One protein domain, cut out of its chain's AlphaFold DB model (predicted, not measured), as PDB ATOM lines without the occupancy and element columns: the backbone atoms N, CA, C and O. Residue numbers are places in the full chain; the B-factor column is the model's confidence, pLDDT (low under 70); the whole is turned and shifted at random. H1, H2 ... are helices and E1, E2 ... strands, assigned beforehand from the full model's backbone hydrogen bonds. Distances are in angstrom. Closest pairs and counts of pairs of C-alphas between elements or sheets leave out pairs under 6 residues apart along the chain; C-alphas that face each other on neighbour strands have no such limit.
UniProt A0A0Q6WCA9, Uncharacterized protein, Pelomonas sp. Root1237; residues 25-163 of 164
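Overview. This is residues 25 to 163 of the 164 residues of an uncharacterized protein of Pelomonas sp. Root1237 (UniProt A0A0Q6WCA9). A strongly twisted five-stranded sheet, E5 E6 E7 E8 E9, is the middle slab; a four-stranded sheet, E1 E2 E3 E4, covers one of its faces with crossed strands, and the one named helix, H1, crosses over the other face. The two sheets make a sandwich, partly face to face; the chain passes from one to the other between E4 and E5, and E1 comes close to E9. The 139 printed residues hold the named elements in the order E1 E2 E3 E4 E5 H1 E6 E7 E8 E9, and both sheets, in the orders named, are antiparallel. The class is mixed, helices and strands, with under half of the residues in named elements. The whole is compact, with a radius of gyration of the C-alphas of 14.7 A and spans of 39 by 35 by 28 A.

Along the chain. In the larger sheet, E5 is residues 66 to 69, E6 residues 122 to 127 with 16.3 A from first to last C-alpha, E7 residues 139 to 144 with 16.0 A, E8 residues 150 to 156 with 17.1 A, and E9 residues 160 to 163, ending at C-alpha 163 (-8.953, 41.648, -15.696). H1 is residues 90 to 103, 20.1 A long, from C-alpha 90 at (-25.419, 31.445, -11.740). In the other sheet, E1 is residues 25 to 29, beginning at C-alpha 25 (-11.144, 46.195, -22.744), E2 residues 37 to 44 with 22.8 A, E3 residues 50 to 54, and E4 residues 57 to 63 with 15.2 A.

Arrangement. In the larger sheet E5 and E9 are edge strands. N 68 and O 123 of E5 and E6 are 3.0 A apart, within hydrogen-bond range, as are N 124 and O 142 of E6 and E7 at 2.9 A, N 141 and O 154 of E7 and E8 at 2.9 A, and N 155 and O 161 of E8 and E9 at 2.9 A. E6 E7 E8 E9 form a meander, each strand the antiparallel neighbour of the one before, and so do E1 E2 E3 E4. H1 is on the larger sheet at a height of 8.9 A, two layers with the helix on one face. It runs across the strands, at 85 degrees to E6 on the local plane; its closest C-alphas to E6 are those of Ala 91 and Leu 123, 5.9 A apart. In H1 every O i to N i+4 pair is within hydrogen-bond range. The strands of the two sheets stand at 65 degrees, and the parts that face each other are 10.3 A apart centre to centre. The closest C-alphas of E1 and E9 are those of Ala 28 and Cys 163, 4.4 A apart. In the smaller sheet, also strongly twisted, N 28 and O 38 of E1 and E2 are 2.9 A apart, N 41 and O 53 of E2 and E3 2.8 A, and N 52 and O 60 of E3 and E4 2.8 A, within hydrogen-bond range. E4 runs on into E5 across a break of 2 residues, at 64 degrees.

Size, cuts and confidence. The two C-alphas farthest apart, those of Pro 46 and Pro 105, are 45.1 A apart. The printed part has no cut. The long links are E5 to H1, H1 to E6 and E6 to E7, with 20, 18 and 11 residues. The mean pLDDT of the printed part is 90.9; residues 130 to 136 are under 70.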
ATOM      1  N   THR A  25     -12.426  46.822 -22.427       92.44
ATOM      2  CA  THR A  25     -11.144  46.195 -22.744       92.44
ATOM      3  C   THR A  25     -10.407  45.927 -21.446       92.44
ATOM      4  O   THR A  25     -10.396  46.789 -20.570       92.44
ATOM      5  N   CYS A  26      -9.827  44.740 -21.307       94.25
ATOM      6  CA  CYS A  26      -8.983  44.414 -20.167       94.25
ATOM      7  C   CYS A  26      -7.976  43.310 -20.498       94.25
ATOM      8  O   CYS A  26      -8.132  42.569 -21.471       94.25
ATOM      9  N   VAL A  27      -6.938  43.192 -19.673       95.94
ATOM     10  CA  VAL A  27      -5.937  42.125 -19.758       95.94
ATOM     11  C   VAL A  27      -5.988  41.275 -18.496       95.94
ATOM     12  O   VAL A  27      -5.888  41.782 -17.379       95.94
ATOM     13  N   ALA A  28      -6.113  39.966 -18.687       94.56
ATOM     14  CA  ALA A  28      -6.056  38.974 -17.626       94.56
ATOM     15  C   ALA A  28      -4.751  38.173 -17.718       94.56
ATOM     16  O   ALA A  28      -4.445  37.589 -18.759       94.56
ATOM     17  N   ASP A  29      -3.977  38.145 -16.632       93.25
ATOM     18  CA  ASP A  29      -2.685  37.456 -16.571       93.25
ATOM     19  C   ASP A  29      -2.815  36.107 -15.845       93.25
ATOM     20  O   ASP A  29      -3.058  36.051 -14.642       93.25
ATOM     21  N   PHE A  30      -2.642  35.017 -16.591       90.69
ATOM     22  CA  PHE A  30      -2.621  33.643 -16.091       90.69
ATOM     23  C   PHE A  30      -1.205  33.045 -16.119       90.69
ATOM     24  O   PHE A  30      -1.048  31.821 -16.129       90.69
ATOM     25  N   SER A  31      -0.149  33.865 -16.146       91.31
ATOM     26  CA  SER A  31       1.241  33.379 -16.189       91.31
ATOM     27  C   SER A  31       1.592  32.519 -14.973       91.31
ATOM     28  O   SER A  31       2.287  31.518 -15.125       91.31
ATOM     29  N   ALA A  32       1.018  32.820 -13.802       87.12
ATOM     30  CA  ALA A  32       1.128  31.990 -12.596       87.12
ATOM     31  C   ALA A  32       0.604  30.550 -12.783       87.12
ATOM     32  O   ALA A  32       0.953  29.655 -12.021       87.12
ATOM     33  N   PHE A  33      -0.207  30.321 -13.817       86.12
ATOM     34  CA  PHE A  33      -0.775  29.026 -14.176       86.12
ATOM     35  C   PHE A  33      -0.248  28.492 -15.519       86.12
ATOM     36  O   PHE A  33      -0.828  27.566 -16.083       86.12
ATOM     37  N   GLY A  34       0.812  29.095 -16.068       89.31
ATOM     38  CA  GLY A  34       1.439  28.672 -17.324       89.31
ATOM     39  C   GLY A  34       0.646  28.989 -18.597       89.31
ATOM     40  O   GLY A  34       0.953  28.427 -19.643       89.31
ATOM     41  N   GLN A  35      -0.370  29.864 -18.542       88.38
ATOM     42  CA  GLN A  35      -1.243  30.159 -19.697       88.38
ATOM     43  C   GLN A  35      -1.016  31.543 -20.329       88.38
ATOM     44  O   GLN A  35      -1.637  31.859 -21.341       88.38
ATOM     45  N   GLY A  36      -0.127  32.363 -19.761       92.69
ATOM     46  CA  GLY A  36       0.203  33.691 -20.284       92.69
ATOM     47  C   GLY A  36      -0.919  34.721 -20.114       92.69
ATOM     48  O   GLY A  36      -1.775  34.596 -19.238       92.69
ATOM     49  N   ARG A  37      -0.893  35.769 -20.943       95.06
ATOM     50  CA  ARG A  37      -1.835  36.897 -20.884       95.06
ATOM     51  C   ARG A  37      -2.934  36.773 -21.931       95.06
ATOM     52  O   ARG A  37      -2.681  36.359 -23.059       95.06
ATOM     53  N   PHE A  38      -4.133  37.201 -21.557       94.62
ATOM     54  CA  PHE A  38      -5.305  37.247 -22.420       94.62
ATOM     55  C   PHE A  38      -5.822  38.678 -22.488       94.62
ATOM     56  O   PHE A  38      -6.237  39.227 -21.470       94.62
ATOM     57  N   ALA A  39      -5.805  39.271 -23.678       96.06
ATOM     58  CA  ALA A  39      -6.498  40.524 -23.948       96.06
ATOM     59  C   ALA A  39      -7.959  40.210 -24.276       96.06
ATOM     60  O   ALA A  39      -8.227  39.404 -25.167       96.06
ATOM     61  N   VAL A  40      -8.891  40.819 -23.553       96.19
ATOM     62  CA  VAL A  40     -10.334  40.668 -23.753       96.19
ATOM     63  C   VAL A  40     -10.903  42.012 -24.172       96.19
ATOM     64  O   VAL A  40     -10.667  43.019 -23.507       96.19
ATOM     65  N   GLU A  41     -11.683  42.024 -25.245       95.62
ATOM     66  CA  GLU A  41     -12.475  43.175 -25.666       95.62
ATOM     67  C   GLU A  41     -13.935  42.754 -25.850       95.62
ATOM     68  O   GLU A  41     -14.232  41.756 -26.504       95.62
ATOM     69  N   ILE A  42     -14.853  43.539 -25.297       95.31
ATOM     70  CA  ILE A  42     -16.294  43.415 -25.494       95.31
ATOM     71  C   ILE A  42     -16.738  44.600 -26.346       95.31
ATOM     72  O   ILE A  42     -16.784  45.741 -25.876       95.31
ATOM     73  N   LYS A  43     -17.037  44.327 -27.617       94.56
ATOM     74  CA  LYS A  43     -17.405  45.336 -28.615       94.56
ATOM     75  C   LYS A  43     -18.918  45.411 -28.725       94.56
ATOM     76  O   LYS A  43     -19.556  44.442 -29.125       94.56
ATOM     77  N   ALA A  44     -19.493  46.551 -28.351       92.56
ATOM     78  CA  ALA A  44     -20.920  46.790 -28.514       92.56
ATOM     79  C   ALA A  44     -21.286  46.877 -30.001       92.56
ATOM     80  O   ALA A  44     -20.554  47.459 -30.804       92.56
ATOM     81  N   ARG A  45     -22.438  46.316 -30.358       90.62
ATOM     82  CA  ARG A  45     -23.014  46.372 -31.700       90.62
ATOM     83  C   ARG A  45     -24.208  47.332 -31.732       90.62
ATOM     84  O   ARG A  45     -24.843  47.552 -30.699       90.62
ATOM     85  N   PRO A  46     -24.580  47.852 -32.917       89.12
ATOM     86  CA  PRO A  46     -25.740  48.737 -33.061       89.12
ATOM     87  C   PRO A  46     -27.079  48.107 -32.650       89.12
ATOM     88  O   PRO A  46     -28.015  48.825 -32.321       89.12
ATOM     89  N   ASP A  47     -27.177  46.777 -32.663       87.69
ATOM     90  CA  ASP A  47     -28.370  46.024 -32.263       87.69
ATOM     91  C   ASP A  47     -28.437  45.742 -30.750       87.69
ATOM     92  O   ASP A  47     -29.284  44.971 -30.302       87.69
ATOM     93  N   GLY A  48     -27.540  46.339 -29.959       85.81
ATOM     94  CA  GLY A  48     -27.485  46.171 -28.505       85.81
ATOM     95  C   GLY A  48     -26.829  44.869 -28.038       85.81
ATOM     96  O   GLY A  48     -26.743  44.637 -26.833       85.81
ATOM     97  N   ARG A  49     -26.352  44.027 -28.964       92.81
ATOM     98  CA  ARG A  49     -25.574  42.818 -28.659       92.81
ATOM     99  C   ARG A  49     -24.079  43.130 -28.643       92.81
ATOM    100  O   ARG A  49     -23.660  44.249 -28.930       92.81
ATOM    101  N   PHE A  50     -23.262  42.140 -28.307       93.31
ATOM    102  CA  PHE A  50     -21.822  42.305 -28.146       93.31
ATOM    103  C   PHE A  50     -21.045  41.230 -28.893       93.31
ATOM    104  O   PHE A  50     -21.461  40.075 -28.951       93.31
ATOM    105  N   ASP A  51     -19.893  41.611 -29.430       94.50
ATOM    106  CA  ASP A  51     -18.880  40.672 -29.896       94.50
ATOM    107  C   ASP A  51     -17.775  40.574 -28.837       94.50
ATOM    108  O   ASP A  51     -17.185  41.579 -28.430       94.50
ATOM    109  N   ALA A  52     -17.502  39.356 -28.378       94.06
ATOM    110  CA  ALA A  52     -16.377  39.026 -27.523       94.06
ATOM    111  C   ALA A  52     -15.152  38.724 -28.388       94.06
ATOM    112  O   ALA A  52     -15.164  37.819 -29.226       94.06
ATOM    113  N   VAL A  53     -14.085  39.475 -28.158       94.88
ATOM    114  CA  VAL A  53     -12.796  39.320 -28.824       94.88
ATOM    115  C   VAL A  53     -11.764  38.941 -27.773       94.88
ATOM    116  O   VAL A  53     -11.607  39.632 -26.768       94.88
ATOM    117  N   VAL A  54     -11.050  37.842 -28.000       93.94
ATOM    118  CA  VAL A  54      -9.960  37.383 -27.137       93.94
ATOM    119  C   VAL A  54      -8.694  37.291 -27.974       93.94
ATOM    120  O   VAL A  54      -8.674  36.635 -29.013       93.94
ATOM    121  N   ASN A  55      -7.631  37.962 -27.529       94.94
ATOM    122  CA  ASN A  55      -6.347  38.040 -28.232       94.94
ATOM    123  C   ASN A  55      -6.508  38.457 -29.709       94.94
ATOM    124  O   ASN A  55      -5.911  37.867 -30.606       94.94
ATOM    125  N   GLY A  56      -7.367  39.450 -29.962       93.81
ATOM    126  CA  GLY A  56      -7.626  39.994 -31.298       93.81
ATOM    127  C   GLY A  56      -8.558  39.160 -32.186       93.81
ATOM    128  O   GLY A  56      -8.954  39.640 -33.244       93.81
ATOM    129  N   SER A  57      -8.956  37.955 -31.767       95.06
ATOM    130  CA  SER A  57      -9.898  37.106 -32.512       95.06
ATOM    131  C   SER A  57     -11.295  37.162 -31.903       95.06
ATOM    132  O   SER A  57     -11.440  36.985 -30.696       95.06
ATOM    133  N   THR A  58     -12.334  37.361 -32.719       94.81
ATOM    134  CA  THR A  58     -13.724  37.218 -32.256       94.81
ATOM    135  C   THR A  58     -13.990  35.762 -31.892       94.81
ATOM    136  O   THR A  58     -13.951  34.889 -32.756       94.81
ATOM    137  N   THR A  59     -14.257  35.498 -30.616       92.75
ATOM    138  CA  THR A  59     -14.483  34.149 -30.078       92.75
ATOM    139  C   THR A  59     -15.956  33.855 -29.815       92.75
ATOM    140  O   THR A  59     -16.350  32.692 -29.806       92.75
ATOM    141  N   ASN A  60     -16.777  34.892 -29.639       92.88
ATOM    142  CA  ASN A  60     -18.229  34.773 -29.571       92.88
ATOM    143  C   ASN A  60     -18.862  36.060 -30.098       92.88
ATOM    144  O   ASN A  60     -18.404  37.148 -29.762       92.88
ATOM    145  N   ALA A  61     -19.876  35.955 -30.946       93.12
ATOM    146  CA  ALA A  61     -20.428  37.101 -31.662       93.12
ATOM    147  C   ALA A  61     -21.910  37.287 -31.350       93.12
ATOM    148  O   ALA A  61     -22.641  36.317 -31.155       93.12
ATOM    149  N   ALA A  62     -22.354  38.541 -31.375       92.50
ATOM    150  CA  ALA A  62     -23.746  38.928 -31.190       92.50
ATOM    151  C   ALA A  62     -24.400  38.314 -29.936       92.50
ATOM    152  O   ALA A  62     -25.534  37.831 -29.990       92.50
ATOM    153  N   THR A  63     -23.702  38.336 -28.801       88.69
ATOM    154  CA  THR A  63     -24.219  37.833 -27.525       88.69
ATOM    155  C   THR A  63     -24.800  38.942 -26.667       88.69
ATOM    156  O   THR A  63     -24.472  40.117 -26.819       88.69
ATOM    157  N   SER A  64     -25.709  38.575 -25.768       90.38
ATOM    158  CA  SER A  64     -26.194  39.480 -24.725       90.38
ATOM    159  C   SER A  64     -25.511  39.122 -23.407       90.38
ATOM    160  O   SER A  64     -25.416  37.931 -23.100       90.38
ATOM    161  N   PRO A  65     -25.034  40.104 -22.623       91.44
ATOM    162  CA  PRO A  65     -24.596  39.833 -21.270       91.44
ATOM    163  C   PRO A  65     -25.769  39.338 -20.432       91.44
ATOM    164  O   PRO A  65     -26.919  39.726 -20.643       91.44
ATOM    165  N   VAL A  66     -25.452  38.512 -19.446       91.56
ATOM    166  CA  VAL A  66     -26.399  38.094 -18.418       91.56
ATOM    167  C   VAL A  66     -26.121  38.924 -17.173       91.56
ATOM    168  O   VAL A  66     -25.029  38.851 -16.610       91.56
ATOM    169  N   ASP A  67     -27.095  39.735 -16.771       94.12
ATOM    170  CA  ASP A  67     -27.082  40.484 -15.517       94.12
ATOM    171  C   ASP A  67     -27.912  39.721 -14.475       94.12
ATOM    172  O   ASP A  67     -29.119  39.548 -14.639       94.12
ATOM    173  N   GLU A  68     -27.275  39.282 -13.392       95.56
ATOM    174  CA  GLU A  68     -27.938  38.592 -12.283       95.56
ATOM    175  C   GLU A  68     -27.722  39.351 -10.970       95.56
ATOM    176  O   GLU A  68     -26.616  39.799 -10.651       95.56
ATOM    177  N   VAL A  69     -28.799  39.482 -10.196       97.31
ATOM    178  CA  VAL A  69     -28.775  40.055  -8.846       97.31
ATOM    179  C   VAL A  69     -28.324  38.989  -7.852       97.31
ATOM    180  O   VAL A  69     -28.694  37.820  -7.962       97.31
ATOM    181  N   VAL A  70     -27.532  39.398  -6.871       97.62
ATOM    182  CA  VAL A  70     -27.021  38.550  -5.793       97.62
ATOM    183  C   VAL A  70     -27.815  38.844  -4.529       97.62
ATOM    184  O   VAL A  70     -27.973  40.009  -4.155       97.62
ATOM    185  N   ARG A  71     -28.320  37.802  -3.858       95.56
ATOM    186  CA  ARG A  71     -29.097  37.995  -2.631       95.56
ATOM    187  C   ARG A  71     -28.262  38.639  -1.512       95.56
ATOM    188  O   ARG A  71     -27.087  38.294  -1.345       95.56
ATOM    189  N   PRO A  72     -28.865  39.509  -0.685       93.56
ATOM    190  CA  PRO A  72     -28.254  39.929   0.571       93.56
ATOM    191  C   PRO A  72     -27.947  38.718   1.460       93.56
ATOM    192  O   PRO A  72     -28.743  37.783   1.536       93.56
ATOM    193  N   GLY A  73     -26.800  38.736   2.143       91.31
ATOM    194  CA  GLY A  73     -26.416  37.665   3.068       91.31
ATOM    195  C   GLY A  73     -26.114  36.320   2.401       91.31
ATOM    196  O   GLY A  73     -26.267  35.289   3.051       91.31
ATOM    197  N   LEU A  74     -25.711  36.311   1.122       96.25
ATOM    198  CA  LEU A  74     -25.273  35.099   0.425       96.25
ATOM    199  C   LEU A  74     -24.264  34.308   1.277       96.25
ATOM    200  O   LEU A  74     -23.214  34.832   1.655       96.25
ATOM    201  N   ASN A  75     -24.550  33.027   1.522       96.62
ATOM    202  CA  ASN A  75     -23.615  32.121   2.174       96.62
ATOM    203  C   ASN A  75     -22.472  31.750   1.214       96.62
ATOM    204  O   ASN A  75     -22.587  30.838   0.394       96.62
ATOM    205  N   LEU A  76     -21.349  32.459   1.323       96.06
ATOM    206  CA  LEU A  76     -20.165  32.239   0.487       96.06
ATOM    207  C   LEU A  76     -19.415  30.932   0.793       96.06
ATOM    208  O   LEU A  76     -18.557  30.540   0.008       96.06
ATOM    209  N   ALA A  77     -19.748  30.262   1.899       95.31
ATOM    210  CA  ALA A  77     -19.188  28.974   2.302       95.31
ATOM    211  C   ALA A  77     -20.186  27.815   2.107       95.31
ATOM    212  O   ALA A  77     -20.023  26.749   2.702       95.31
ATOM    213  N   ALA A  78     -21.241  28.018   1.309       93.25
ATOM    214  CA  ALA A  78     -22.240  26.989   1.043       93.25
ATOM    215  C   ALA A  78     -21.613  25.744   0.393       93.25
ATOM    216  O   ALA A  78     -20.823  25.850  -0.546       93.25
ATOM    217  N   ASP A  79     -22.022  24.560   0.862       89.94
ATOM    218  CA  ASP A  79     -21.645  23.283   0.254       89.94
ATOM    219  C   ASP A  79     -22.159  23.224  -1.199       89.94
ATOM    220  O   ASP A  79     -23.379  23.278  -1.405       89.94
ATOM    221  N   PRO A  80     -21.280  23.068  -2.212       85.44
ATOM    222  CA  PRO A  80     -21.674  22.952  -3.618       85.44
ATOM    223  C   PRO A  80     -22.636  21.793  -3.923       85.44
ATOM    224  O   PRO A  80     -23.297  21.801  -4.964       85.44
ATOM    225  N   HIS A  81     -22.717  20.795  -3.038       87.12
ATOM    226  CA  HIS A  81     -23.629  19.652  -3.131       87.12
ATOM    227  C   HIS A  81     -24.842  19.766  -2.193       87.12
ATOM    228  O   HIS A  81     -25.729  18.909  -2.208       87.12
ATOM    229  N   GLY A  82     -24.907  20.834  -1.397       90.06
ATOM    230  CA  GLY A  82     -25.970  21.089  -0.440       90.06
ATOM    231  C   GLY A  82     -27.263  21.598  -1.083       90.06
ATOM    232  O   GLY A  82     -27.291  22.149  -2.186       90.06
ATOM    233  N   LYS A  83     -28.370  21.465  -0.339       92.75
ATOM    234  CA  LYS A  83     -29.701  21.938  -0.767       92.75
ATOM    235  C   LYS A  83     -29.755  23.452  -0.985       92.75
ATOM    236  O   LYS A  83     -30.498  23.906  -1.847       92.75
ATOM    237  N   GLU A  84     -28.981  24.215  -0.217       91.94
ATOM    238  CA  GLU A  84     -28.910  25.675  -0.336       91.94
ATOM    239  C   GLU A  84     -28.317  26.092  -1.691       91.94
ATOM    240  O   GLU A  84     -28.939  26.850  -2.433       91.94
ATOM    241  N   PHE A  85     -27.168  25.526  -2.068       91.06
ATOM    242  CA  PHE A  85     -26.476  25.851  -3.316       91.06
ATOM    243  C   PHE A  85     -27.302  25.504  -4.565       91.06
ATOM    244  O   PHE A  85     -27.202  26.168  -5.599       91.06
ATOM    245  N   ALA A  86     -28.177  24.497  -4.472       89.50
ATOM    246  CA  ALA A  86     -29.124  24.163  -5.536       89.50
ATOM    247  C   ALA A  86     -30.125  25.298  -5.836       89.50
ATOM    248  O   ALA A  86     -30.639  25.371  -6.951       89.50
ATOM    249  N   GLN A  87     -30.376  26.192  -4.874       93.81
ATOM    250  CA  GLN A  87     -31.255  27.357  -5.023       93.81
ATOM    251  C   GLN A  87     -30.520  28.617  -5.493       93.81
ATOM    252  O   GLN A  87     -31.151  29.660  -5.675       93.81
ATOM    253  N   PHE A  88     -29.195  28.563  -5.639       94.44
ATOM    254  CA  PHE A  88     -28.413  29.715  -6.074       94.44
ATOM    255  C   PHE A  88     -28.587  29.955  -7.571       94.44
ATOM    256  O   PHE A  88     -28.714  29.013  -8.356       94.44
ATOM    257  N   ASN A  89     -28.574  31.216  -7.992       93.44
ATOM    258  CA  ASN A  89     -28.484  31.560  -9.411       93.44
ATOM    259  C   ASN A  89     -27.034  31.402  -9.926       93.44
ATOM    260  O   ASN A  89     -26.153  30.924  -9.201       93.44
ATOM    261  N   ALA A  90     -26.758  31.693 -11.202       90.62
ATOM    262  CA  ALA A  90     -25.419  31.445 -11.740       90.62
ATOM    263  C   ALA A  90     -24.374  32.424 -11.181       90.62
ATOM    264  O   ALA A  90     -23.258  31.987 -10.879       90.62
ATOM    265  N   ALA A  91     -24.728  33.690 -10.959       93.12
ATOM    266  CA  ALA A  91     -23.872  34.661 -10.280       93.12
ATOM    267  C   ALA A  91     -23.500  34.240  -8.851       93.12
ATOM    268  O   ALA A  91     -22.320  34.204  -8.511       93.12
ATOM    269  N   GLU A  92     -24.471  33.836  -8.037       95.50
ATOM    270  CA  GLU A  92     -24.262  33.390  -6.654       95.50
ATOM    271  C   GLU A  92     -23.322  32.179  -6.588       95.50
ATOM    272  O   GLU A  92     -22.327  32.194  -5.860       95.50
ATOM    273  N   ARG A  93     -23.552  31.165  -7.434       92.81
ATOM    274  CA  ARG A  93     -22.636  30.017  -7.561       92.81
ATOM    275  C   ARG A  93     -21.231  30.437  -7.992       92.81
ATOM    276  O   ARG A  93     -20.245  29.842  -7.561       92.81
ATOM    277  N   SER A  94     -21.137  31.449  -8.853       91.38
ATOM    278  CA  SER A  94     -19.856  31.990  -9.305       91.38
ATOM    279  C   SER A  94     -19.108  32.657  -8.154       91.38
ATOM    280  O   SER A  94     -17.918  32.408  -8.003       91.38
ATOM    281  N   LEU A  95     -19.790  33.441  -7.318       94.62
ATOM    282  CA  LEU A  95     -19.190  34.106  -6.160       94.62
ATOM    283  C   LEU A  95     -18.714  33.118  -5.092       94.62
ATOM    284  O   LEU A  95     -17.604  33.276  -4.592       94.62
ATOM    285  N   VAL A  96     -19.489  32.067  -4.807       94.00
ATOM    286  CA  VAL A  96     -19.058  30.968  -3.920       94.00
ATOM    287  C   VAL A  96     -17.804  30.285  -4.476       94.00
ATOM    288  O   VAL A  96     -16.837  30.065  -3.752       94.00
ATOM    289  N   HIS A  97     -17.766  30.001  -5.782       91.06
ATOM    290  CA  HIS A  97     -16.578  29.415  -6.406       91.06
ATOM    291  C   HIS A  97     -15.357  30.346  -6.316       91.06
ATOM    292  O   HIS A  97     -14.267  29.899  -5.964       91.06
ATOM    293  N   LEU A  98     -15.534  31.645  -6.584       92.56
ATOM    294  CA  LEU A  98     -14.469  32.641  -6.442       92.56
ATOM    295  C   LEU A  98     -13.966  32.746  -4.997       92.56
ATOM    296  O   LEU A  98     -12.756  32.849  -4.791       92.56
ATOM    297  N   GLN A  99     -14.863  32.675  -4.008       94.06
ATOM    298  CA  GLN A  99     -14.494  32.616  -2.595       94.06
ATOM    299  C   GLN A  99     -13.618  31.392  -2.315       94.06
ATOM    300  O   GLN A  99     -12.521  31.540  -1.781       94.06
ATOM    301  N   GLY A 100     -14.055  30.204  -2.744       91.88
ATOM    302  CA  GLY A 100     -13.301  28.967  -2.551       91.88
ATOM    303  C   GLY A 100     -11.908  29.010  -3.188       91.88
ATOM    304  O   GLY A 100     -10.937  28.568  -2.575       91.88
ATOM    305  N   LEU A 101     -11.769  29.602  -4.382       90.44
ATOM    306  CA  LEU A 101     -10.461  29.806  -5.019       90.44
ATOM    307  C   LEU A 101      -9.571  30.783  -4.237       90.44
ATOM    308  O   LEU A 101      -8.362  30.567  -4.152       90.44
ATOM    309  N   ARG A 102     -10.154  31.840  -3.665       91.62
ATOM    310  CA  ARG A 102      -9.437  32.830  -2.850       91.62
ATOM    311  C   ARG A 102      -8.967  32.257  -1.511       91.62
ATOM    312  O   ARG A 102      -7.905  32.637  -1.033       91.62
ATOM    313  N   GLU A 103      -9.737  31.363  -0.899       92.31
ATOM    314  CA  GLU A 103      -9.429  30.793   0.422       92.31
ATOM    315  C   GLU A 103      -8.586  29.512   0.356       92.31
ATOM    316  O   GLU A 103      -7.857  29.191   1.296       92.31
ATOM    317  N   SER A 104      -8.653  28.779  -0.759       91.19
ATOM    318  CA  SER A 104      -7.929  27.521  -0.938       91.19
ATOM    319  C   SER A 104      -6.407  27.726  -0.874       91.19
ATOM    320  O   SER A 104      -5.855  28.494  -1.668       91.19
ATOM    321  N   PRO A 105      -5.676  26.964  -0.034       92.06
ATOM    322  CA  PRO A 105      -4.214  27.031   0.038       92.06
ATOM    323  C   PRO A 105      -3.504  26.776  -1.296       92.06
ATOM    324  O   PRO A 105      -2.378  27.217  -1.482       92.06
ATOM    325  N   LYS A 106      -4.152  26.067  -2.231       88.94
ATOM    326  CA  LYS A 106      -3.577  25.739  -3.544       88.94
ATOM    327  C   LYS A 106      -3.588  26.915  -4.520       88.94
ATOM    328  O   LYS A 106      -2.848  26.892  -5.497       88.94
ATOM    329  N   THR A 107      -4.466  27.892  -4.308       89.31
ATOM    330  CA  THR A 107      -4.750  28.950  -5.289       89.31
ATOM    331  C   THR A 107      -4.677  30.354  -4.707       89.31
ATOM    332  O   THR A 107      -4.483  31.290  -5.480       89.31
ATOM    333  N   ARG A 108      -4.770  30.518  -3.382       89.12
ATOM    334  CA  ARG A 108      -4.832  31.824  -2.704       89.12
ATOM    335  C   ARG A 108      -3.671  32.769  -3.021       89.12
ATOM    336  O   ARG A 108      -3.884  33.970  -3.098       89.12
ATOM    337  N   ASP A 109      -2.468  32.242  -3.255       89.44
ATOM    338  CA  ASP A 109      -1.280  33.069  -3.521       89.44
ATOM    339  C   ASP A 109      -1.262  33.615  -4.965       89.44
ATOM    340  O   ASP A 109      -0.535  34.556  -5.281       89.44
ATOM    341  N   PHE A 110      -2.091  33.050  -5.849       88.25
ATOM    342  CA  PHE A 110      -2.157  33.401  -7.270       88.25
ATOM    343  C   PHE A 110      -3.482  34.078  -7.645       88.25
ATOM    344  O   PHE A 110      -3.520  34.948  -8.519       88.25
ATOM    345  N   VAL A 111      -4.578  33.708  -6.975       88.56
ATOM    346  CA  VAL A 111      -5.920  34.249  -7.202       88.56
ATOM    347  C   VAL A 111      -6.130  35.497  -6.352       88.56
ATOM    348  O   VAL A 111      -6.604  35.448  -5.221       88.56
ATOM    349  N   ASN A 112      -5.823  36.642  -6.951       89.94
ATOM    350  CA  ASN A 112      -6.086  37.954  -6.372       89.94
ATOM    351  C   ASN A 112      -7.334  38.536  -7.035       89.94
ATOM    352  O   ASN A 112      -7.262  38.940  -8.195       89.94
ATOM    353  N   LEU A 113      -8.473  38.535  -6.337       94.06
ATOM    354  CA  LEU A 113      -9.714  39.151  -6.822       94.06
ATOM    355  C   LEU A 113      -9.673  40.671  -6.583       94.06
ATOM    356  O   LEU A 113      -9.184  41.089  -5.534       94.06
ATOM    357  N   PRO A 114     -10.216  41.503  -7.491       95.06
ATOM    358  CA  PRO A 114     -10.221  42.956  -7.315       95.06
ATOM    359  C   PRO A 114     -11.321  43.436  -6.352       95.06
ATOM    360  O   PRO A 114     -11.404  44.622  -6.062       95.06
ATOM    361  N   PHE A 115     -12.155  42.519  -5.857       95.69
ATOM    362  CA  PHE A 115     -13.281  42.786  -4.973       95.69
ATOM    363  C   PHE A 115     -13.471  41.655  -3.964       95.69
ATOM    364  O   PHE A 115     -13.025  40.520  -4.179       95.69
ATOM    365  N   SER A 116     -14.186  41.939  -2.876       95.56
ATOM    366  CA  SER A 116     -14.706  40.889  -2.006       95.56
ATOM    367  C   SER A 116     -16.004  40.326  -2.589       95.56
ATOM    368  O   SER A 116     -16.915  41.103  -2.870       95.56
ATOM    369  N   PRO A 117     -16.159  38.995  -2.736       95.69
ATOM    370  CA  PRO A 117     -17.425  38.401  -3.166       95.69
ATOM    371  C   PRO A 117     -18.630  38.792  -2.294       95.69
ATOM    372  O   PRO A 117     -19.752  38.791  -2.785       95.69
ATOM    373  N   ALA A 118     -18.405  39.164  -1.027       96.06
ATOM    374  CA  ALA A 118     -19.452  39.596  -0.096       96.06
ATOM    375  C   ALA A 118     -20.047  40.979  -0.424       96.06
ATOM    376  O   ALA A 118     -21.191  41.257  -0.053       96.06
ATOM    377  N   ASP A 119     -19.301  41.826  -1.137       97.06
ATOM    378  CA  ASP A 119     -19.710  43.199  -1.464       97.06
ATOM    379  C   ASP A 119     -20.510  43.262  -2.774       97.06
ATOM    380  O   ASP A 119     -21.160  44.260  -3.079       97.06
ATOM    381  N   VAL A 120     -20.506  42.175  -3.549       98.06
ATOM    382  CA  VAL A 120     -21.174  42.110  -4.850       98.06
ATOM    383  C   VAL A 120     -22.690  42.020  -4.668       98.06
ATOM    384  O   VAL A 120     -23.201  41.210  -3.890       98.06
ATOM    385  N   ARG A 121     -23.427  42.844  -5.415       98.06
ATOM    386  CA  ARG A 121     -24.902  42.846  -5.465       98.06
ATOM    387  C   ARG A 121     -25.454  42.581  -6.851       98.06
ATOM    388  O   ARG A 121     -26.562  42.068  -6.983       98.06
ATOM    389  N   ARG A 122     -24.667  42.859  -7.886       98.00
ATOM    390  CA  ARG A 122     -24.971  42.466  -9.258       98.00
ATOM    391  C   ARG A 122     -23.712  41.948  -9.926       98.00
ATOM    392  O   ARG A 122     -22.640  42.536  -9.784       98.00
ATOM    393  N   LEU A 123     -23.860  40.864 -10.674       96.69
ATOM    394  CA  LEU A 123     -22.802  40.325 -11.511       96.69
ATOM    395  C   LEU A 123     -23.271  40.336 -12.960       96.69
ATOM    396  O   LEU A 123     -24.291  39.734 -13.298       96.69
ATOM    397  N   ARG A 124     -22.506  41.011 -13.812       95.19
ATOM    398  CA  ARG A 124     -22.678  40.947 -15.258       95.19
ATOM    399  C   ARG A 124     -21.717  39.929 -15.832       95.19
ATOM    400  O   ARG A 124     -20.521  40.000 -15.566       95.19
ATOM    401  N   THR A 125     -22.220  39.027 -16.660       94.06
ATOM    402  CA  THR A 125     -21.422  37.973 -17.283       94.06
ATOM    403  C   THR A 125     -21.500  38.073 -18.800       94.06
ATOM    404  O   THR A 125     -22.587  38.028 -19.372       94.06
ATOM    405  N   PHE A 126     -20.343  38.159 -19.453       92.81
ATOM    406  CA  PHE A 126     -20.203  38.048 -20.903       92.81
ATOM    407  C   PHE A 126     -19.664  36.661 -21.255       92.81
ATOM    408  O   PHE A 126     -18.583  36.284 -20.795       92.81
ATOM    409  N   ASP A 127     -20.395  35.910 -22.078       91.81
ATOM    410  CA  ASP A 127     -19.913  34.643 -22.632       91.81
ATOM    411  C   ASP A 127     -18.910  34.905 -23.756       91.81
ATOM    412  O   ASP A 127     -19.248  35.506 -24.779       91.81
ATOM    413  N   LEU A 128     -17.680  34.429 -23.578       92.12
ATOM    414  CA  LEU A 128     -16.600  34.672 -24.523       92.12
ATOM    415  C   LEU A 128     -16.413  33.540 -25.531       92.12
ATOM    416  O   LEU A 128     -15.729  33.779 -26.517       92.12
ATOM    417  N   ILE A 129     -16.954  32.332 -25.326       86.94
ATOM    418  CA  ILE A 129     -16.652  31.175 -26.203       86.94
ATOM    419  C   ILE A 129     -17.869  30.328 -26.609       86.94
ATOM    420  O   ILE A 129     -17.695  29.327 -27.304       86.94
ATOM    421  N   GLY A 130     -19.084  30.670 -26.175       69.75
ATOM    422  CA  GLY A 130     -20.307  29.965 -26.581       69.75
ATOM    423  C   GLY A 130     -20.587  28.681 -25.796       69.75
ATOM    424  O   GLY A 130     -21.325  27.821 -26.275       69.75
ATOM    425  N   LYS A 131     -19.977  28.505 -24.614       62.12
ATOM    426  CA  LYS A 131     -20.181  27.336 -23.738       62.12
ATOM    427  C   LYS A 131     -20.538  27.799 -22.330       62.12
ATOM    428  O   LYS A 131     -19.728  28.443 -21.669       62.12
ATOM    429  N   THR A 132     -21.740  27.459 -21.873       54.75
ATOM    430  CA  THR A 132     -22.306  27.941 -20.600       54.75
ATOM    431  C   THR A 132     -22.485  26.851 -19.541       54.75
ATOM    432  O   THR A 132     -23.012  27.138 -18.463       54.75
ATOM    433  N   ASP A 133     -22.053  25.609 -19.787       43.84
ATOM    434  CA  ASP A 133     -22.222  24.538 -18.806       43.84
ATOM    435  C   ASP A 133     -21.290  24.690 -17.592       43.84
ATOM    436  O   ASP A 133     -20.234  25.334 -17.625       43.84
ATOM    437  N   LYS A 134     -21.786  24.170 -16.460       47.38
ATOM    438  CA  LYS A 134     -21.291  24.406 -15.098       47.38
ATOM    439  C   LYS A 134     -19.767  24.228 -15.055       47.38
ATOM    440  O   LYS A 134     -19.274  23.110 -15.106       47.38
ATOM    441  N   PHE A 135     -19.050  25.346 -14.936       53.75
ATOM    442  CA  PHE A 135     -17.588  25.454 -14.783       53.75
ATOM    443  C   PHE A 135     -16.717  25.292 -16.050       53.75
ATOM    444  O   PHE A 135     -15.511  25.509 -15.955       53.75
ATOM    445  N   GLY A 136     -17.283  24.989 -17.227       54.38
ATOM    446  CA  GLY A 136     -16.520  24.777 -18.474       54.38
ATOM    447  C   GLY A 136     -16.359  26.011 -19.376       54.38
ATOM    448  O   GLY A 136     -15.495  26.037 -20.255       54.38
ATOM    449  N   GLY A 137     -17.180  27.041 -19.165       75.00
ATOM    450  CA  GLY A 137     -17.189  28.261 -19.975       75.00
ATOM    451  C   GLY A 137     -16.058  29.244 -19.669       75.00
ATOM    452  O   GLY A 137     -15.618  29.380 -18.526       75.00
ATOM    453  N   GLN A 138     -15.632  29.991 -20.690       88.31
ATOM    454  CA  GLN A 138     -14.791  31.175 -20.532       88.31
ATOM    455  C   GLN A 138     -15.676  32.421 -20.560       88.31
ATOM    456  O   GLN A 138     -16.336  32.699 -21.560       88.31
ATOM    457  N   VAL A 139     -15.684  33.164 -19.456       92.38
ATOM    458  CA  VAL A 139     -16.553  34.327 -19.262       92.38
ATOM    459  C   VAL A 139     -15.784  35.511 -18.687       92.38
ATOM    460  O   VAL A 139     -14.919  35.335 -17.825       92.38
ATOM    461  N   LEU A 140     -16.130  36.722 -19.118       94.69
ATOM    462  CA  LEU A 140     -15.752  37.943 -18.409       94.69
ATOM    463  C   LEU A 140     -16.864  38.277 -17.417       94.69
ATOM    464  O   LEU A 140     -18.023  38.386 -17.812       94.69
ATOM    465  N   MET A 141     -16.515  38.438 -16.145       95.31
ATOM    466  CA  MET A 141     -17.454  38.846 -15.104       95.31
ATOM    467  C   MET A 141     -17.109  40.249 -14.622       95.31
ATOM    468  O   MET A 141     -15.960  40.510 -14.266       95.31
ATOM    469  N   GLU A 142     -18.106  41.126 -14.578       96.44
ATOM    470  CA  GLU A 142     -18.017  42.459 -13.985       96.44
ATOM    471  C   GLU A 142     -18.885  42.501 -12.730       96.44
ATOM    472  O   GLU A 142     -20.081  42.198 -12.780       96.44
ATOM    473  N   ALA A 143     -18.273  42.843 -11.601       97.69
ATOM    474  CA  ALA A 143     -18.946  42.907 -10.314       97.69
ATOM    475  C   ALA A 143     -19.341  44.344  -9.985       97.69
ATOM    476  O   ALA A 143     -18.557  45.271 -10.193       97.69
ATOM    477  N   PHE A 144     -20.538  44.508  -9.431       98.12
ATOM    478  CA  PHE A 144     -21.060  45.798  -9.001       98.12
ATOM    479  C   PHE A 144     -21.586  45.722  -7.569       98.12
ATOM    480  O   PHE A 144     -22.139  44.692  -7.162       98.12
ATOM    481  N   ASP A 145     -21.426  46.816  -6.830       97.56
ATOM    482  CA  ASP A 145     -22.002  46.989  -5.497       97.56
ATOM    483  C   ASP A 145     -23.499  47.342  -5.553       97.56
ATOM    484  O   ASP A 145     -24.145  47.298  -6.605       97.56
ATOM    485  N   GLU A 146     -24.068  47.658  -4.390       95.94
ATOM    486  CA  GLU A 146     -25.477  48.025  -4.237       95.94
ATOM    487  C   GLU A 146     -25.840  49.326  -4.962       95.94
ATOM    488  O   GLU A 146     -26.949  49.463  -5.475       95.94
ATOM    489  N   GLN A 147     -24.898  50.265  -5.049       96.62
ATOM    490  CA  GLN A 147     -25.062  51.543  -5.738       96.62
ATOM    491  C   GLN A 147     -24.858  51.408  -7.255       96.62
ATOM    492  O   GLN A 147     -25.077  52.363  -8.001       96.62
ATOM    493  N   GLY A 148     -24.459  50.223  -7.726       95.25
ATOM    494  CA  GLY A 148     -24.147  49.955  -9.121       95.25
ATOM    495  C   GLY A 148     -22.753  50.425  -9.537       95.25
ATOM    496  O   GLY A 148     -22.470  50.440 -10.737       95.25
ATOM    497  N   ALA A 149     -21.881  50.787  -8.592       96.31
ATOM    498  CA  ALA A 149     -20.494  51.108  -8.885       96.31
ATOM    499  C   ALA A 149     -19.710  49.829  -9.205       96.31
ATOM    500  O   ALA A 149     -19.943  48.764  -8.633       96.31
ATOM    501  N   SER A 150     -18.787  49.929 -10.162       95.88
ATOM    502  CA  SER A 150     -17.942  48.801 -10.560       95.88
ATOM    503  C   SER A 150     -16.932  48.486  -9.460       95.88
ATOM    504  O   SER A 150     -16.118  49.335  -9.103       95.88
ATOM    505  N   LEU A 151     -16.950  47.249  -8.978       96.94
ATOM    506  CA  LEU A 151     -15.982  46.710  -8.023       96.94
ATOM    507  C   LEU A 151     -14.775  46.065  -8.725       96.94
ATOM    508  O   LEU A 151     -13.758  45.782  -8.102       96.94
ATOM    509  N   GLY A 152     -14.878  45.820 -10.033       96.38
ATOM    510  CA  GLY A 152     -13.808  45.257 -10.847       96.38
ATOM    511  C   GLY A 152     -14.267  44.104 -11.729       96.38
ATOM    512  O   GLY A 152     -15.437  43.716 -11.747       96.38
ATOM    513  N   LYS A 153     -13.315  43.565 -12.493       96.31
ATOM    514  CA  LYS A 153     -13.571  42.550 -13.516       96.31
ATOM    515  C   LYS A 153     -12.643  41.362 -13.337       96.31
ATOM    516  O   LYS A 153     -11.481  41.513 -12.961       96.31
ATOM    517  N   VAL A 154     -13.142  40.174 -13.642       95.50
ATOM    518  CA  VAL A 154     -12.342  38.947 -13.638       95.50
ATOM    519  C   VAL A 154     -12.636  38.126 -14.885       95.50
ATOM    520  O   VAL A 154     -13.789  37.983 -15.294       95.50
ATOM    521  N   LEU A 155     -11.590  37.563 -15.487       94.19
ATOM    522  CA  LEU A 155     -11.735  36.533 -16.508       94.19
ATOM    523  C   LEU A 155     -11.792  35.184 -15.794       94.19
ATOM    524  O   LEU A 155     -10.829  34.791 -15.133       94.19
ATOM    525  N   ARG A 156     -12.915  34.474 -15.923       90.44
ATOM    526  CA  ARG A 156     -13.081  33.121 -15.385       90.44
ATOM    527  C   ARG A 156     -13.081  32.102 -16.513       90.44
ATOM    528  O   ARG A 156     -13.847  32.206 -17.465       90.44
ATOM    529  N   ARG A 157     -12.229  31.102 -16.355       85.94
ATOM    530  CA  ARG A 157     -12.091  29.881 -17.153       85.94
ATOM    531  C   ARG A 157     -12.156  28.701 -16.169       85.94
ATOM    532  O   ARG A 157     -12.815  28.801 -15.137       85.94
ATOM    533  N   VAL A 158     -11.386  27.639 -16.417       77.38
ATOM    534  CA  VAL A 158     -11.027  26.645 -15.381       77.38
ATOM    535  C   VAL A 158     -10.334  27.314 -14.179       77.38
ATOM    536  O   VAL A 158     -10.432  26.849 -13.051       77.38
ATOM    537  N   LEU A 159      -9.648  28.432 -14.428       83.44
ATOM    538  CA  LEU A 159      -8.971  29.271 -13.441       83.44
ATOM    539  C   LEU A 159      -9.549  30.688 -13.479       83.44
ATOM    540  O   LEU A 159     -10.324  31.019 -14.375       83.44
ATOM    541  N   VAL A 160      -9.131  31.555 -12.560       91.06
ATOM    542  CA  VAL A 160      -9.537  32.967 -12.555       91.06
ATOM    543  C   VAL A 160      -8.330  33.895 -12.505       91.06
ATOM    544  O   VAL A 160      -7.345  33.605 -11.830       91.06
ATOM    545  N   ALA A 161      -8.432  35.027 -13.196       93.44
ATOM    546  CA  ALA A 161      -7.502  36.137 -13.067       93.44
ATOM    547  C   ALA A 161      -8.266  37.466 -13.056       93.44
ATOM    548  O   ALA A 161      -9.298  37.611 -13.721       93.44
ATOM    549  N   THR A 162      -7.745  38.447 -12.315       93.88
ATOM    550  CA  THR A 162      -8.214  39.835 -12.427       93.88
ATOM    551  C   THR A 162      -8.012  40.320 -13.856       93.88
ATOM    552  O   THR A 162      -6.947  40.108 -14.433       93.88
ATOM    553  N   CYS A 163      -9.025  40.985 -14.403       92.75
ATOM    554  CA  CYS A 163      -8.953  41.648 -15.696       92.75
ATOM    555  C   CYS A 163      -8.822  43.155 -15.451       92.75
ATOM    556  O   CYS A 163      -9.751  43.765 -14.916       92.75
TER     557      CYS A 163